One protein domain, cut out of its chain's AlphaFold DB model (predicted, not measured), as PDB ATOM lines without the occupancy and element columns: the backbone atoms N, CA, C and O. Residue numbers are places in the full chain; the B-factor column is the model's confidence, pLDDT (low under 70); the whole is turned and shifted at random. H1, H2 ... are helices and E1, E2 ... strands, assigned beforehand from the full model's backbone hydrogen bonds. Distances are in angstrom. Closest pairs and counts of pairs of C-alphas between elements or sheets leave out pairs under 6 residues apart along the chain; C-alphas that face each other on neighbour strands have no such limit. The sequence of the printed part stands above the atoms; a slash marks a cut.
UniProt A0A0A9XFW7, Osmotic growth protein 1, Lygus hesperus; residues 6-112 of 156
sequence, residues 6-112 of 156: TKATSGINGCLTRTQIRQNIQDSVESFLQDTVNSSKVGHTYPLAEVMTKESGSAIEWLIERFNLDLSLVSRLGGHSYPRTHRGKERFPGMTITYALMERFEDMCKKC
ATOM      1  N   THR A   6      -9.931 -32.511  20.387       94.12
ATOM      2  CA  THR A   6     -11.330 -32.670  19.939       94.12
ATOM      3  C   THR A   6     -11.578 -32.115  18.532       94.12
ATOM      4  O   THR A   6     -12.511 -32.542  17.856       94.12
ATOM      5  N   LYS A   7     -10.738 -31.186  18.060       92.31
ATOM      6  CA  LYS A   7     -10.875 -30.534  16.748       92.31
ATOM      7  C   LYS A   7     -10.132 -31.262  15.623       92.31
ATOM      8  O   LYS A   7     -10.217 -30.826  14.480       92.31
ATOM      9  N   ALA A   8      -9.394 -32.337  15.913       92.69
ATOM     10  CA  ALA A   8      -8.646 -33.068  14.895       92.69
ATOM     11  C   ALA A   8      -9.588 -33.768  13.895       92.69
ATOM     12  O   ALA A   8     -10.459 -34.547  14.289       92.69
ATOM     13  N   THR A   9      -9.399 -33.510  12.599       92.88
ATOM     14  CA  THR A   9     -10.288 -33.988  11.525       92.88
ATOM     15  C   THR A   9      -9.700 -35.127  10.693       92.88
ATOM     16  O   THR A   9     -10.456 -35.950  10.184       92.88
ATOM     17  N   SER A  10      -8.371 -35.203  10.558       93.94
ATOM     18  CA  SER A  10      -7.726 -36.153   9.641       93.94
ATOM     19  C   SER A  10      -7.642 -37.577  10.191       93.94
ATOM     20  O   SER A  10      -8.024 -38.511   9.494       93.94
ATOM     21  N   GLY A  11      -7.161 -37.754  11.424       96.19
ATOM     22  CA  GLY A  11      -7.000 -39.072  12.041       96.19
ATOM     23  C   GLY A  11      -5.801 -39.160  12.974       96.19
ATOM     24  O   GLY A  11      -5.224 -38.141  13.355       96.19
ATOM     25  N   ILE A  12      -5.452 -40.391  13.335       98.06
ATOM     26  CA  ILE A  12      -4.296 -40.750  14.162       98.06
ATOM     27  C   ILE A  12      -3.405 -41.717  13.382       98.06
ATOM     28  O   ILE A  12      -3.903 -42.630  12.732       98.06
ATOM     29  N   ASN A  13      -2.089 -41.517  13.418       98.50
ATOM     30  CA  ASN A  13      -1.172 -42.369  12.673       98.50
ATOM     31  C   ASN A  13      -0.869 -43.675  13.420       98.50
ATOM     32  O   ASN A  13      -0.612 -43.647  14.622       98.50
ATOM     33  N   GLY A  14      -0.841 -44.792  12.694       98.12
ATOM     34  CA  GLY A  14      -0.406 -46.092  13.200       98.12
ATOM     35  C   GLY A  14       0.114 -46.972  12.073       98.12
ATOM     36  O   GLY A  14      -0.490 -47.010  11.006       98.12
ATOM     37  N   CYS A  15       1.236 -47.652  12.310       97.56
ATOM     38  CA  CYS A  15       1.795 -48.630  11.378       97.56
ATOM     39  C   CYS A  15       1.613 -50.063  11.905       97.56
ATOM     40  O   CYS A  15       1.437 -50.268  13.108       97.56
ATOM     41  N   LEU A  16       1.644 -51.050  11.002       97.56
ATOM     42  CA  LEU A  16       1.460 -52.478  11.296       97.56
ATOM     43  C   LEU A  16       0.158 -52.799  12.059       97.56
ATOM     44  O   LEU A  16       0.098 -53.733  12.858       97.56
ATOM     45  N   THR A  17      -0.907 -52.035  11.807       98.44
ATOM     46  CA  THR A  17      -2.212 -52.263  12.449       98.44
ATOM     47  C   THR A  17      -3.001 -53.372  11.755       98.44
ATOM     48  O   THR A  17      -2.869 -53.598  10.545       98.44
ATOM     49  N   ARG A  18      -3.935 -54.013  12.473       98.00
ATOM     50  CA  ARG A  18      -4.857 -55.000  11.870       98.00
ATOM     51  C   ARG A  18      -5.682 -54.394  10.737       98.00
ATOM     52  O   ARG A  18      -6.052 -55.083   9.787       98.00
ATOM     53  N   THR A  19      -5.998 -53.104  10.822       97.75
ATOM     54  CA  THR A  19      -6.728 -52.394   9.767       97.75
ATOM     55  C   THR A  19      -5.882 -52.222   8.504       97.75
ATOM     56  O   THR A  19      -6.400 -52.488   7.422       97.75
ATOM     57  N   GLN A  20      -4.601 -51.855   8.617       98.44
ATOM     58  CA  GLN A  20      -3.699 -51.785   7.459       98.44
ATOM     59  C   GLN A  20      -3.513 -53.153   6.798       98.44
ATOM     60  O   GLN A  20      -3.648 -53.265   5.580       98.44
ATOM     61  N   ILE A  21      -3.295 -54.201   7.602       97.94
ATOM     62  CA  ILE A  21      -3.116 -55.578   7.116       97.94
ATOM     63  C   ILE A  21      -4.346 -56.040   6.325       97.94
ATOM     64  O   ILE A  21      -4.211 -56.536   5.209       97.94
ATOM     65  N   ARG A  22      -5.563 -55.807   6.840       97.75
ATOM     66  CA  ARG A  22      -6.817 -56.135   6.127       97.75
ATOM     67  C   ARG A  22      -6.987 -55.387   4.802       97.75
ATOM     68  O   ARG A  22      -7.727 -55.851   3.942       97.75
ATOM     69  N   GLN A  23      -6.336 -54.237   4.649       97.88
ATOM     70  CA  GLN A  23      -6.348 -53.431   3.427       97.88
ATOM     71  C   GLN A  23      -5.123 -53.688   2.537       97.88
ATOM     72  O   GLN A  23      -4.917 -52.965   1.566       97.88
ATOM     73  N   ASN A  24      -4.313 -54.711   2.847       98.06
ATOM     74  CA  ASN A  24      -3.067 -55.048   2.153       98.06
ATOM     75  C   ASN A  24      -2.041 -53.898   2.105       98.06
ATOM     76  O   ASN A  24      -1.206 -53.844   1.201       98.06
ATOM     77  N   ILE A  25      -2.069 -52.988   3.083       98.38
ATOM     78  CA  ILE A  25      -1.107 -51.886   3.184       98.38
ATOM     79  C   ILE A  25       0.200 -52.406   3.800       98.38
ATOM     80  O   ILE A  25       0.221 -52.819   4.956       98.38
ATOM     81  N   GLN A  26       1.291 -52.343   3.032       97.31
ATOM     82  CA  GLN A  26       2.629 -52.824   3.409       97.31
ATOM     83  C   GLN A  26       3.472 -51.729   4.090       97.31
ATOM     84  O   GLN A  26       4.563 -51.400   3.630       97.31
ATOM     85  N   ASP A  27       2.931 -51.104   5.138       98.31
ATOM     86  CA  ASP A  27       3.664 -50.112   5.941       98.31
ATOM     87  C   ASP A  27       4.618 -50.796   6.936       98.31
ATOM     88  O   ASP A  27       4.458 -51.978   7.243       98.31
ATOM     89  N   SER A  28       5.587 -50.057   7.476       98.31
ATOM     90  CA  SER A  28       6.522 -50.576   8.481       98.31
ATOM     91  C   SER A  28       6.947 -49.501   9.485       98.31
ATOM     92  O   SER A  28       6.801 -48.300   9.234       98.31
ATOM     93  N   VAL A  29       7.499 -49.931  10.624       97.94
ATOM     94  CA  VAL A  29       8.034 -49.017  11.648       97.94
ATOM     95  C   VAL A  29       9.187 -48.194  11.076       97.94
ATOM     96  O   VAL A  29       9.273 -46.998  11.341       97.94
ATOM     97  N   GLU A  30      10.033 -48.809  10.253       97.88
ATOM     98  CA  GLU A  30      11.187 -48.179   9.610       97.88
ATOM     99  C   GLU A  30      10.742 -47.098   8.624       97.88
ATOM    100  O   GLU A  30      11.259 -45.983   8.665       97.88
ATOM    101  N   SER A  31       9.743 -47.388   7.780       98.19
ATOM    102  CA  SER A  31       9.192 -46.402   6.842       98.19
ATOM    103  C   SER A  31       8.544 -45.231   7.578       98.19
ATOM    104  O   SER A  31       8.790 -44.065   7.258       98.19
ATOM    105  N   PHE A  32       7.760 -45.516   8.620       98.31
ATOM    106  CA  PHE A  32       7.136 -44.462   9.412       98.31
ATOM    107  C   PHE A  32       8.179 -43.619  10.170       98.31
ATOM    108  O   PHE A  32       8.066 -42.391  10.228       98.31
ATOM    109  N   LEU A  33       9.230 -44.241  10.710       97.31
ATOM    110  CA  LEU A  33      10.337 -43.526  11.343       97.31
ATOM    111  C   LEU A  33      11.063 -42.639  10.334       97.31
ATOM    112  O   LEU A  33      11.284 -41.464  10.621       97.31
ATOM    113  N   GLN A  34      11.373 -43.160   9.147       96.62
ATOM    114  CA  GLN A  34      12.048 -42.401   8.101       96.62
ATOM    115  C   GLN A  34      11.227 -41.182   7.669       96.62
ATOM    116  O   GLN A  34      11.768 -40.078   7.607       96.62
ATOM    117  N   ASP A  35       9.920 -41.343   7.447       97.69
ATOM    118  CA  ASP A  35       9.018 -40.225   7.142       97.69
ATOM    119  C   ASP A  35       8.999 -39.189   8.286       97.69
ATOM    120  O   ASP A  35       9.024 -37.980   8.047       97.69
ATOM    121  N   THR A  36       9.006 -39.652   9.543       96.50
ATOM    122  CA  THR A  36       9.020 -38.783  10.733       96.50
ATOM    123  C   THR A  36      10.321 -37.981  10.828       96.50
ATOM    124  O   THR A  36      10.289 -36.761  11.019       96.50
ATOM    125  N   VAL A  37      11.471 -38.630  10.643       95.31
ATOM    126  CA  VAL A  37      12.790 -37.979  10.659       95.31
ATOM    127  C   VAL A  37      12.932 -37.002   9.489       95.31
ATOM    128  O   VAL A  37      13.383 -35.879   9.694       95.31
ATOM    129  N   ASN A  38      12.468 -37.369   8.293       94.62
ATOM    130  CA  ASN A  38      12.504 -36.502   7.109       94.62
ATOM    131  C   ASN A  38      11.629 -35.249   7.257       94.62
ATOM    132  O   ASN A  38      11.931 -34.213   6.671       94.62
ATOM    133  N   SER A  39      10.553 -35.327   8.046       94.06
ATOM    134  CA  SER A  39       9.721 -34.164   8.391       94.06
ATOM    135  C   SER A  39      10.356 -33.241   9.444       94.06
ATOM    136  O   SER A  39       9.821 -32.169   9.737       94.06
ATOM    137  N   SER A  40      11.487 -33.656  10.019       92.00
ATOM    138  CA  SER A  40      12.186 -32.981  11.111       92.00
ATOM    139  C   SER A  40      13.460 -32.267  10.629       92.00
ATOM    140  O   SER A  40      13.796 -32.255   9.446       92.00
ATOM    141  N   LYS A  41      14.179 -31.608  11.547       86.75
ATOM    142  CA  LYS A  41      15.424 -30.891  11.231       86.75
ATOM    143  C   LYS A  41      16.582 -31.865  10.972       86.75
ATOM    144  O   LYS A  41      16.813 -32.800  11.726       86.75
ATOM    145  N   VAL A  42      17.373 -31.603   9.938       84.12
ATOM    146  CA  VAL A  42      18.550 -32.421   9.606       84.12
ATOM    147  C   VAL A  42      19.622 -32.318  10.704       84.12
ATOM    148  O   VAL A  42      19.798 -31.255  11.295       84.12
ATOM    149  N   GLY A  43      20.358 -33.409  10.957       79.88
ATOM    150  CA  GLY A  43      21.529 -33.424  11.851       79.88
ATOM    151  C   GLY A  43      21.245 -33.767  13.318       79.88
ATOM    152  O   GLY A  43      22.115 -33.582  14.164       79.88
ATOM    153  N   HIS A  44      20.049 -34.273  13.627       86.62
ATOM    154  CA  HIS A  44      19.652 -34.651  14.982       86.62
ATOM    155  C   HIS A  44      19.230 -36.121  15.071       86.62
ATOM    156  O   HIS A  44      18.725 -36.703  14.113       86.62
ATOM    157  N   THR A  45      19.406 -36.709  16.253       88.31
ATOM    158  CA  THR A  45      18.859 -38.023  16.613       88.31
ATOM    159  C   THR A  45      17.463 -37.874  17.208       88.31
ATOM    160  O   THR A  45      17.227 -36.963  18.006       88.31
ATOM    161  N   TYR A  46      16.564 -38.809  16.896       92.31
ATOM    162  CA  TYR A  46      15.158 -38.750  17.299       92.31
ATOM    163  C   TYR A  46      14.713 -39.992  18.091       92.31
ATOM    164  O   TYR A  46      13.805 -40.699  17.657       92.31
ATOM    165  N   PRO A  47      15.277 -40.250  19.288       93.81
ATOM    166  CA  PRO A  47      14.951 -41.451  20.065       93.81
ATOM    167  C   PRO A  47      13.464 -41.534  20.447       93.81
ATOM    168  O   PRO A  47      12.884 -42.612  20.512       93.81
ATOM    169  N   LEU A  48      12.797 -40.392  20.652       95.69
ATOM    170  CA  LEU A  48      11.354 -40.374  20.913       95.69
ATOM    171  C   LEU A  48      10.516 -40.691  19.666       95.69
ATOM    172  O   LEU A  48       9.402 -41.188  19.811       95.69
ATOM    173  N   ALA A  49      11.031 -40.436  18.458       96.19
ATOM    174  CA  ALA A  49      10.347 -40.828  17.230       96.19
ATOM    175  C   ALA A  49      10.365 -42.350  17.063       96.19
ATOM    176  O   ALA A  49       9.343 -42.911  16.687       96.19
ATOM    177  N   GLU A  50      11.469 -43.015  17.419       94.81
ATOM    178  CA  GLU A  50      11.561 -44.481  17.415       94.81
ATOM    179  C   GLU A  50      10.516 -45.115  18.335       94.81
ATOM    180  O   GLU A  50       9.793 -46.023  17.928       94.81
ATOM    181  N   VAL A  51      10.385 -44.600  19.565       97.25
ATOM    182  CA  VAL A  51       9.351 -45.065  20.501       97.25
ATOM    183  C   VAL A  51       7.957 -44.789  19.939       97.25
ATOM    184  O   VAL A  51       7.111 -45.677  19.925       97.25
ATOM    185  N   MET A  52       7.714 -43.575  19.438       97.94
ATOM    186  CA  MET A  52       6.410 -43.186  18.900       97.94
ATOM    187  C   MET A  52       5.974 -44.074  17.730       97.94
ATOM    188  O   MET A  52       4.820 -44.497  17.698       97.94
ATOM    189  N   THR A  53       6.854 -44.358  16.765       97.88
ATOM    190  CA  THR A  53       6.493 -45.168  15.592       97.88
ATOM    191  C   THR A  53       6.339 -46.637  15.955       97.88
ATOM    192  O   THR A  53       5.353 -47.251  15.536       97.88
ATOM    193  N   LYS A  54       7.229 -47.177  16.797       97.75
ATOM    194  CA  LYS A  54       7.160 -48.562  17.284       97.75
ATOM    195  C   LYS A  54       5.881 -48.845  18.077       97.75
ATOM    196  O   LYS A  54       5.251 -49.876  17.865       97.75
ATOM    197  N   GLU A  55       5.469 -47.918  18.940       98.31
ATOM    198  CA  GLU A  55       4.268 -48.060  19.779       98.31
ATOM    199  C   GLU A  55       2.981 -47.559  19.092       98.31
ATOM    200  O   GLU A  55       1.893 -47.591  19.670       98.31
ATOM    201  N   SER A  56       3.061 -47.089  17.843       98.38
ATOM    202  CA  SER A  56       1.899 -46.514  17.152       98.38
ATOM    203  C   SER A  56       0.809 -47.549  16.857       98.38
ATOM    204  O   SER A  56      -0.377 -47.264  17.024       98.38
ATOM    205  N   GLY A  57       1.194 -48.767  16.463       98.38
ATOM    206  CA  GLY A  57       0.250 -49.847  16.184       98.38
ATOM    207  C   GLY A  57      -0.519 -50.273  17.436       98.38
ATOM    208  O   GLY A  57      -1.749 -50.319  17.421       98.38
ATOM    209  N   SER A  58       0.190 -50.493  18.549       98.31
ATOM    210  CA  SER A  58      -0.415 -50.875  19.833       98.31
ATOM    211  C   SER A  58      -1.367 -49.796  20.363       98.31
ATOM    212  O   SER A  58      -2.433 -50.125  20.886       98.31
ATOM    213  N   ALA A  59      -1.048 -48.514  20.156       98.31
ATOM    214  CA  ALA A  59      -1.935 -47.407  20.504       98.31
ATOM    215  C   ALA A  59      -3.265 -47.437  19.724       98.31
ATOM    216  O   ALA A  59      -4.325 -47.225  20.320       98.31
ATOM    217  N   ILE A  60      -3.237 -47.735  18.416       98.44
ATOM    218  CA  ILE A  60      -4.457 -47.896  17.604       98.44
ATOM    219  C   ILE A  60      -5.295 -49.068  18.112       98.44
ATOM    220  O   ILE A  60      -6.498 -48.914  18.329       98.44
ATOM    221  N   GLU A  61      -4.671 -50.223  18.343       98.38
ATOM    222  CA  GLU A  61      -5.395 -51.409  18.809       98.38
ATOM    223  C   GLU A  61      -5.992 -51.197  20.206       98.38
ATOM    224  O   GLU A  61      -7.139 -51.566  20.446       98.38
ATOM    225  N   TRP A  62      -5.287 -50.505  21.104       98.38
ATOM    226  CA  TRP A  62      -5.813 -50.150  22.423       98.38
ATOM    227  C   TRP A  62      -7.061 -49.263  22.337       98.38
ATOM    228  O   TRP A  62      -8.032 -49.497  23.061       98.38
ATOM    229  N   LEU A  63      -7.074 -48.272  21.439       97.94
ATOM    230  CA  LEU A  63      -8.246 -47.422  21.206       97.94
ATOM    231  C   LEU A  63      -9.444 -48.233  20.691       97.94
ATOM    232  O   LEU A  63     -10.563 -48.048  21.177       97.94
ATOM    233  N   ILE A  64      -9.213 -49.158  19.757       97.25
ATOM    234  CA  ILE A  64     -10.256 -50.048  19.229       97.25
ATOM    235  C   ILE A  64     -10.780 -50.963  20.342       97.25
ATOM    236  O   ILE A  64     -11.979 -51.008  20.594       97.25
ATOM    237  N   GLU A  65      -9.903 -51.669  21.051       97.31
ATOM    238  CA  GLU A  65     -10.293 -52.739  21.977       97.31
ATOM    239  C   GLU A  65     -10.852 -52.228  23.304       97.31
ATOM    240  O   GLU A  65     -11.755 -52.835  23.882       97.31
ATOM    241  N   ARG A  66     -10.314 -51.121  23.827       97.00
ATOM    242  CA  ARG A  66     -10.673 -50.621  25.166       97.00
ATOM    243  C   ARG A  66     -11.808 -49.609  25.147       97.00
ATOM    244  O   ARG A  66     -12.465 -49.446  26.175       97.00
ATOM    245  N   PHE A  67     -12.023 -48.948  24.013       95.81
ATOM    246  CA  PHE A  67     -13.029 -47.893  23.853       95.81
ATOM    247  C   PHE A  67     -14.013 -48.172  22.714       95.81
ATOM    248  O   PHE A  67     -14.885 -47.344  22.466       95.81
ATOM    249  N   ASN A  68     -13.908 -49.334  22.055       94.81
ATOM    250  CA  ASN A  68     -14.769 -49.737  20.944       94.81
ATOM    251  C   ASN A  68     -14.811 -48.686  19.822       94.81
ATOM    252  O   ASN A  68     -15.868 -48.379  19.269       94.81
ATOM    253  N   LEU A  69     -13.656 -48.080  19.531       95.25
ATOM    254  CA  LEU A  69     -13.557 -47.015  18.541       95.25
ATOM    255  C   LEU A  69     -13.438 -47.573  17.125       95.25
ATOM    256  O   LEU A  69     -12.618 -48.447  16.850       95.25
ATOM    257  N   ASP A  70     -14.212 -47.002  16.203       96.12
ATOM    258  CA  ASP A  70     -14.041 -47.257  14.777       96.12
ATOM    259  C   ASP A  70     -12.812 -46.504  14.252       96.12
ATOM    260  O   ASP A  70     -12.798 -45.275  14.175       96.12
ATOM    261  N   LEU A  71     -11.782 -47.261  13.875       96.94
ATOM    262  CA  LEU A  71     -10.559 -46.792  13.214       96.94
ATOM    263  C   LEU A  71     -10.303 -47.592  11.923       96.94
ATOM    264  O   LEU A  71      -9.166 -47.958  11.603       96.94
ATOM    265  N   SER A  72     -11.388 -47.926  11.213       96.25
ATOM    266  CA  SER A  72     -11.383 -48.831  10.056       96.25
ATOM    267  C   SER A  72     -10.976 -48.195   8.727       96.25
ATOM    268  O   SER A  72     -10.646 -48.928   7.798       96.25
ATOM    269  N   LEU A  73     -10.977 -46.864   8.603       97.25
ATOM    270  CA  LEU A  73     -10.529 -46.173   7.392       97.25
ATOM    271  C   LEU A  73      -9.077 -45.727   7.547       97.25
ATOM    272  O   LEU A  73      -8.714 -45.173   8.584       97.25
ATOM    273  N   VAL A  74      -8.273 -45.914   6.497       98.12
ATOM    274  CA  VAL A  74      -6.866 -45.496   6.468       98.12
ATOM    275  C   VAL A  74      -6.628 -44.607   5.258       98.12
ATOM    276  O   VAL A  74      -7.010 -44.950   4.139       98.12
ATOM    277  N   SER A  75      -6.005 -43.453   5.470       97.69
ATOM    278  CA  SER A  75      -5.600 -42.544   4.398       97.69
ATOM    279  C   SER A  75      -4.105 -42.237   4.450       97.69
ATOM    280  O   SER A  75      -3.431 -42.419   5.467       97.69
ATOM    281  N   ARG A  76      -3.571 -41.778   3.314       98.31
ATOM    282  CA  ARG A  76      -2.214 -41.239   3.203       98.31
ATOM    283  C   ARG A  76      -2.288 -39.719   3.235       98.31
ATOM    284  O   ARG A  76      -2.957 -39.128   2.392       98.31
ATOM    285  N   LEU A  77      -1.606 -39.100   4.192       97.88
ATOM    286  CA  LEU A  77      -1.407 -37.650   4.224       97.88
ATOM    287  C   LEU A  77      -0.076 -37.269   3.562       97.88
ATOM    288  O   LEU A  77       0.736 -38.133   3.226       97.88
ATOM    289  N   GLY A  78       0.134 -35.971   3.339       97.75
ATOM    290  CA  GLY A  78       1.385 -35.458   2.779       97.75
ATOM    291  C   GLY A  78       2.594 -35.841   3.638       97.75
ATOM    292  O   GLY A  78       2.514 -35.825   4.862       97.75
ATOM    293  N   GLY A  79       3.704 -36.201   2.990       96.50
ATOM    294  CA  GLY A  79       4.934 -36.628   3.667       96.50
ATOM    295  C   GLY A  79       4.937 -38.079   4.161       96.50
ATOM    296  O   GLY A  79       5.932 -38.508   4.730       96.50
ATOM    297  N   HIS A  80       3.864 -38.846   3.945       98.38
ATOM    298  CA  HIS A  80       3.827 -40.273   4.263       98.38
ATOM    299  C   HIS A  80       4.075 -41.139   3.026       98.38
ATOM    300  O   HIS A  80       3.397 -40.989   2.007       98.38
ATOM    301  N   SER A  81       4.989 -42.096   3.150       98.44
ATOM    302  CA  SER A  81       5.267 -43.130   2.156       98.44
ATOM    303  C   SER A  81       4.077 -44.085   1.983       98.44
ATOM    304  O   SER A  81       3.676 -44.377   0.854       98.44
ATOM    305  N   TYR A  82       3.429 -44.484   3.087       98.56
ATOM    306  CA  TYR A  82       2.273 -45.391   3.095       98.56
ATOM    307  C   TYR A  82       1.023 -44.766   3.744       98.56
ATOM    308  O   TYR A  82       1.139 -43.852   4.568       98.56
ATOM    309  N   PRO A  83      -0.197 -45.234   3.406       98.56
ATOM    310  CA  PRO A  83      -1.407 -44.862   4.133       98.56
ATOM    311  C   PRO A  83      -1.346 -45.379   5.573       98.56
ATOM    312  O   PRO A  83      -1.269 -46.585   5.799       98.56
ATOM    313  N   ARG A  84      -1.404 -44.474   6.551       98.69
ATOM    314  CA  ARG A  84      -1.309 -44.826   7.977       98.69
ATOM    315  C   ARG A  84      -2.140 -43.957   8.902       98.69
ATOM    316  O   ARG A  84      -2.071 -44.114  10.112       98.69
ATOM    317  N   THR A  85      -2.913 -43.027   8.354       98.56
ATOM    318  CA  THR A  85      -3.773 -42.147   9.142       98.56
ATOM    319  C   THR A  85      -5.136 -42.804   9.317       98.56
ATOM    320  O   THR A  85      -5.932 -42.864   8.379       98.56
ATOM    321  N   HIS A  86      -5.392 -43.304  10.522       98.44
ATOM    322  CA  HIS A  86      -6.606 -44.007  10.912       98.44
ATOM    323  C   HIS A  86      -7.725 -43.055  11.329       98.44
ATOM    324  O   HIS A  86      -7.514 -42.121  12.110       98.44
ATOM    325  N   ARG A  87      -8.941 -43.343  10.865       97.50
ATOM    326  CA  ARG A  87     -10.171 -42.663  11.288       97.50
ATOM    327  C   ARG A  87     -11.386 -43.587  11.192       97.50
ATOM    328  O   ARG A  87     -11.352 -44.605  10.502       97.50
ATOM    329  N   GLY A  88     -12.462 -43.198  11.864       95.00
ATOM    330  CA  GLY A  88     -13.762 -43.846  11.732       95.00
ATOM    331  C   GLY A  88     -14.524 -43.389  10.491       95.00
ATOM    332  O   GLY A  88     -14.158 -42.405   9.834       95.00
ATOM    333  N   LYS A  89     -15.602 -44.107  10.179       91.56
ATOM    334  CA  LYS A  89     -16.541 -43.752   9.104       91.56
ATOM    335  C   LYS A  89     -17.374 -42.522   9.443       91.56
ATOM    336  O   LYS A  89     -17.744 -41.766   8.549       91.56
ATOM    337  N   GLU A  90     -17.642 -42.321  10.728       81.25
ATOM    338  CA  GLU A  90     -18.520 -41.270  11.224       81.25
ATOM    339  C   GLU A  90     -17.774 -40.258  12.094       81.25
ATOM    340  O   GLU A  90     -16.913 -40.615  12.901       81.25
ATOM    341  N   ARG A  91     -18.186 -38.988  11.972       84.94
ATOM    342  CA  ARG A  91     -17.676 -37.833  12.732       84.94
ATOM    343  C   ARG A  91     -16.166 -37.613  12.576       84.94
ATOM    344  O   ARG A  91     -15.454 -38.327  11.874       84.94
ATOM    345  N   PHE A  92     -15.672 -36.545  13.192       91.25
ATOM    346  CA  PHE A  92     -14.243 -36.268  13.204       91.25
ATOM    347  C   PHE A  92     -13.530 -37.146  14.239       91.25
ATOM    348  O   PHE A  92     -13.993 -37.230  15.379       91.25
ATOM    349  N   PRO A  93     -12.387 -37.761  13.880       91.38
ATOM    350  CA  PRO A  93     -11.676 -38.703  14.741       91.38
ATOM    351  C   PRO A  93     -11.278 -38.078  16.080       91.38
ATOM    352  O   PRO A  93     -11.395 -38.731  17.114       91.38
ATOM    353  N   GLY A  94     -10.893 -36.797  16.092       94.00
ATOM    354  CA  GLY A  94     -10.580 -36.074  17.320       94.00
ATOM    355  C   GLY A  94     -11.751 -36.025  18.300       94.00
ATOM    356  O   GLY A  94     -11.579 -36.293  19.489       94.00
ATOM    357  N   MET A  95     -12.959 -35.742  17.807       94.12
ATOM    358  CA  MET A  95     -14.169 -35.725  18.630       94.12
ATOM    359  C   MET A  95     -14.486 -37.121  19.159       94.12
ATOM    360  O   MET A  95     -14.652 -37.293  20.363       94.12
ATOM    361  N   THR A  96     -14.507 -38.118  18.277       94.44
ATOM    362  CA  THR A  96     -14.847 -39.501  18.628       94.44
ATOM    363  C   THR A  96     -13.895 -40.072  19.685       94.44
ATOM    364  O   THR A  96     -14.348 -40.598  20.700       94.44
ATOM    365  N   ILE A  97     -12.580 -39.902  19.502       95.50
ATOM    366  CA  ILE A  97     -11.566 -40.381  20.453       95.50
ATOM    367  C   ILE A  97     -11.679 -39.640  21.790       95.50
ATOM    368  O   ILE A  97     -11.715 -40.268  22.849       95.50
ATOM    369  N   THR A  98     -11.740 -38.301  21.764       95.62
ATOM    370  CA  THR A  98     -11.769 -37.523  23.012       95.62
ATOM    371  C   THR A  98     -13.035 -37.773  23.819       95.62
ATOM    372  O   THR A  98     -12.944 -37.881  25.037       95.62
ATOM    373  N   TYR A  99     -14.196 -37.924  23.180       94.25
ATOM    374  CA  TYR A  99     -15.444 -38.190  23.896       94.25
ATOM    375  C   TYR A  99     -15.447 -39.575  24.537       94.25
ATOM    376  O   TYR A  99     -15.702 -39.661  25.733       94.25
ATOM    377  N   ALA A 100     -15.046 -40.625  23.814       95.06
ATOM    378  CA  ALA A 100     -14.992 -41.973  24.381       95.06
ATOM    379  C   ALA A 100     -14.050 -42.065  25.599       95.06
ATOM    380  O   ALA A 100     -14.382 -42.679  26.616       95.06
ATOM    381  N   LEU A 101     -12.883 -41.413  25.527       95.81
ATOM    382  CA  LEU A 101     -11.936 -41.351  26.645       95.81
ATOM    383  C   LEU A 101     -12.506 -40.578  27.841       95.81
ATOM    384  O   LEU A 101     -12.356 -41.015  28.983       95.81
ATOM    385  N   MET A 102     -13.147 -39.432  27.593       94.50
ATOM    386  CA  MET A 102     -13.698 -38.587  28.655       94.50
ATOM    387  C   MET A 102     -14.922 -39.214  29.316       94.50
ATOM    388  O   MET A 102     -14.961 -39.244  30.540       94.50
ATOM    389  N   GLU A 103     -15.853 -39.791  28.557       94.56
ATOM    390  CA  GLU A 103     -17.007 -40.511  29.113       94.56
ATOM    391  C   GLU A 103     -16.549 -41.646  30.034       94.56
ATOM    392  O   GLU A 103     -17.003 -41.758  31.174       94.56
ATOM    393  N   ARG A 104     -15.562 -42.439  29.594       94.69
ATOM    394  CA  ARG A 104     -14.998 -43.513  30.420       94.69
ATOM    395  C   ARG A 104     -14.318 -42.987  31.687       94.69
ATOM    396  O   ARG A 104     -14.403 -43.635  32.734       94.69
ATOM    397  N   PHE A 105     -13.625 -41.852  31.602       95.44
ATOM    398  CA  PHE A 105     -12.972 -41.227  32.752       95.44
ATOM    399  C   PHE A 105     -13.983 -40.624  33.738       95.44
ATOM    400  O   PHE A 105     -13.851 -40.823  34.946       95.44
ATOM    401  N   GLU A 106     -15.022 -39.951  33.248       95.06
ATOM    402  CA  GLU A 106     -16.117 -39.420  34.066       95.06
ATOM    403  C   GLU A 106     -16.871 -40.541  34.788       95.06
ATOM    404  O   GLU A 106     -17.140 -40.436  35.987       95.06
ATOM    405  N   ASP A 107     -17.140 -41.649  34.098       95.38
ATOM    406  CA  ASP A 107     -17.707 -42.855  34.701       95.38
ATOM    407  C   ASP A 107     -16.820 -43.425  35.810       95.38
ATOM    408  O   ASP A 107     -17.323 -43.833  36.859       95.38
ATOM    409  N   MET A 108     -15.499 -43.445  35.607       95.75
ATOM    410  CA  MET A 108     -14.548 -43.877  36.633       95.75
ATOM    411  C   MET A 108     -14.581 -42.949  37.850       95.75
ATOM    412  O   MET A 108     -14.591 -43.444  38.974       95.75
ATOM    413  N   CYS A 109     -14.654 -41.633  37.640       95.69
ATOM    414  CA  CYS A 109     -14.762 -40.661  38.729       95.69
ATOM    415  C   CYS A 109     -16.056 -40.849  39.537       95.69
ATOM    416  O   CYS A 109     -16.034 -40.742  40.760       95.69
ATOM    417  N   LYS A 110     -17.178 -41.168  38.874       95.06
ATOM    418  CA  LYS A 110     -18.463 -41.444  39.541       95.06
ATOM    419  C   LYS A 110     -18.440 -42.762  40.324       95.06
ATOM    420  O   LYS A 110     -18.949 -42.818  41.437       95.06
ATOM    421  N   LYS A 111     -17.869 -43.824  39.743       96.44
ATOM    422  CA  LYS A 111     -17.863 -45.180  40.328       96.44
ATOM    423  C   LYS A 111     -16.783 -45.377  41.393       96.44
ATOM    424  O   LYS A 111     -16.958 -46.190  42.295       96.44
ATOM    425  N   CYS A 112     -15.650 -44.692  41.267       93.75
ATOM    426  CA  CYS A 112     -14.484 -44.846  42.135       93.75
ATOM    427  C   CYS A 112     -13.869 -43.474  42.481       93.75
ATOM    428  O   CYS A 112     -12.725 -43.208  42.094       93.75
TER     429      CYS A 112
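AT A GLANCE: This is residues 6 to 112 of the 156 residues of the protein "Osmotic growth protein 1" of Lygus hesperus (UniProt A0A0A9XFW7). A small two-stranded hairpin, E1 and E2, sits near the middle of an elongated, mostly helical domain, with the helical hairpin of H2 and H3 at one end and the long helix H5 running out at the other, where residues 105 to 112 stick out. H4 spans the length between H3 and H5. The 107 printed residues include five named helices and two strands, in the order H1 H2 H3 H4 E1 E2 H5; the sheet, E1 - E2, is antiparallel. The whole is only just compact, close to loose, with a radius of gyration of the C-alphas of 15.1 A and spans of 49 by 30 by 22 A.

HOW THE PARTS SIT: E1, residues 73 to 75, and E2, residues 85 to 87, form a hairpin at 150 degrees; N 73 and O 87 are 3.0 A apart, within hydrogen-bond range. Residues 12 to 13 pair antiparallel with residues 85 to 86 of E2. The closest C-alphas of E1 and H1, residues 18 to 22, are those of Val 74 and Gln 20, 7.1 A apart. H4, residues 56 to 67, is close to but not clearly touching H1: C-alphas 61 and 18, the closest, are 7.8 A apart. H4 and H5, residues 93 to 111, only just touch, with 3 pairs of C-alphas within 8 A; the closest are Phe 67 and Ala 100, 6.3 A, at a steep tilt of 53 degrees, the same way. H2, residues 29 to 38, and H3, residues 47 to 54, touch as a helical hairpin, closest at C-alphas 29 and 54, 5.7 A, at a steep tilt of 43 degrees, opposite ways. H3 and H4 meet only through their link. In H1, H2, H3, H4 and H5 every O i to N i+4 pair is within hydrogen-bond range.

IN THESE COORDINATES: H1 begins at C-alpha 18, (-4.857, -55.000, 11.870). H2 is 14.0 A long, H4 16.4 A and H5 27.1 A, ending at C-alpha 111, (-17.863, -45.180, 40.328).

THE WHOLE: The C-alphas of Gly 43 and Lys 111 are the farthest apart, 50.0 A. The printed part has no cut, no link is long, and no printed residue is under 70 in pLDDT.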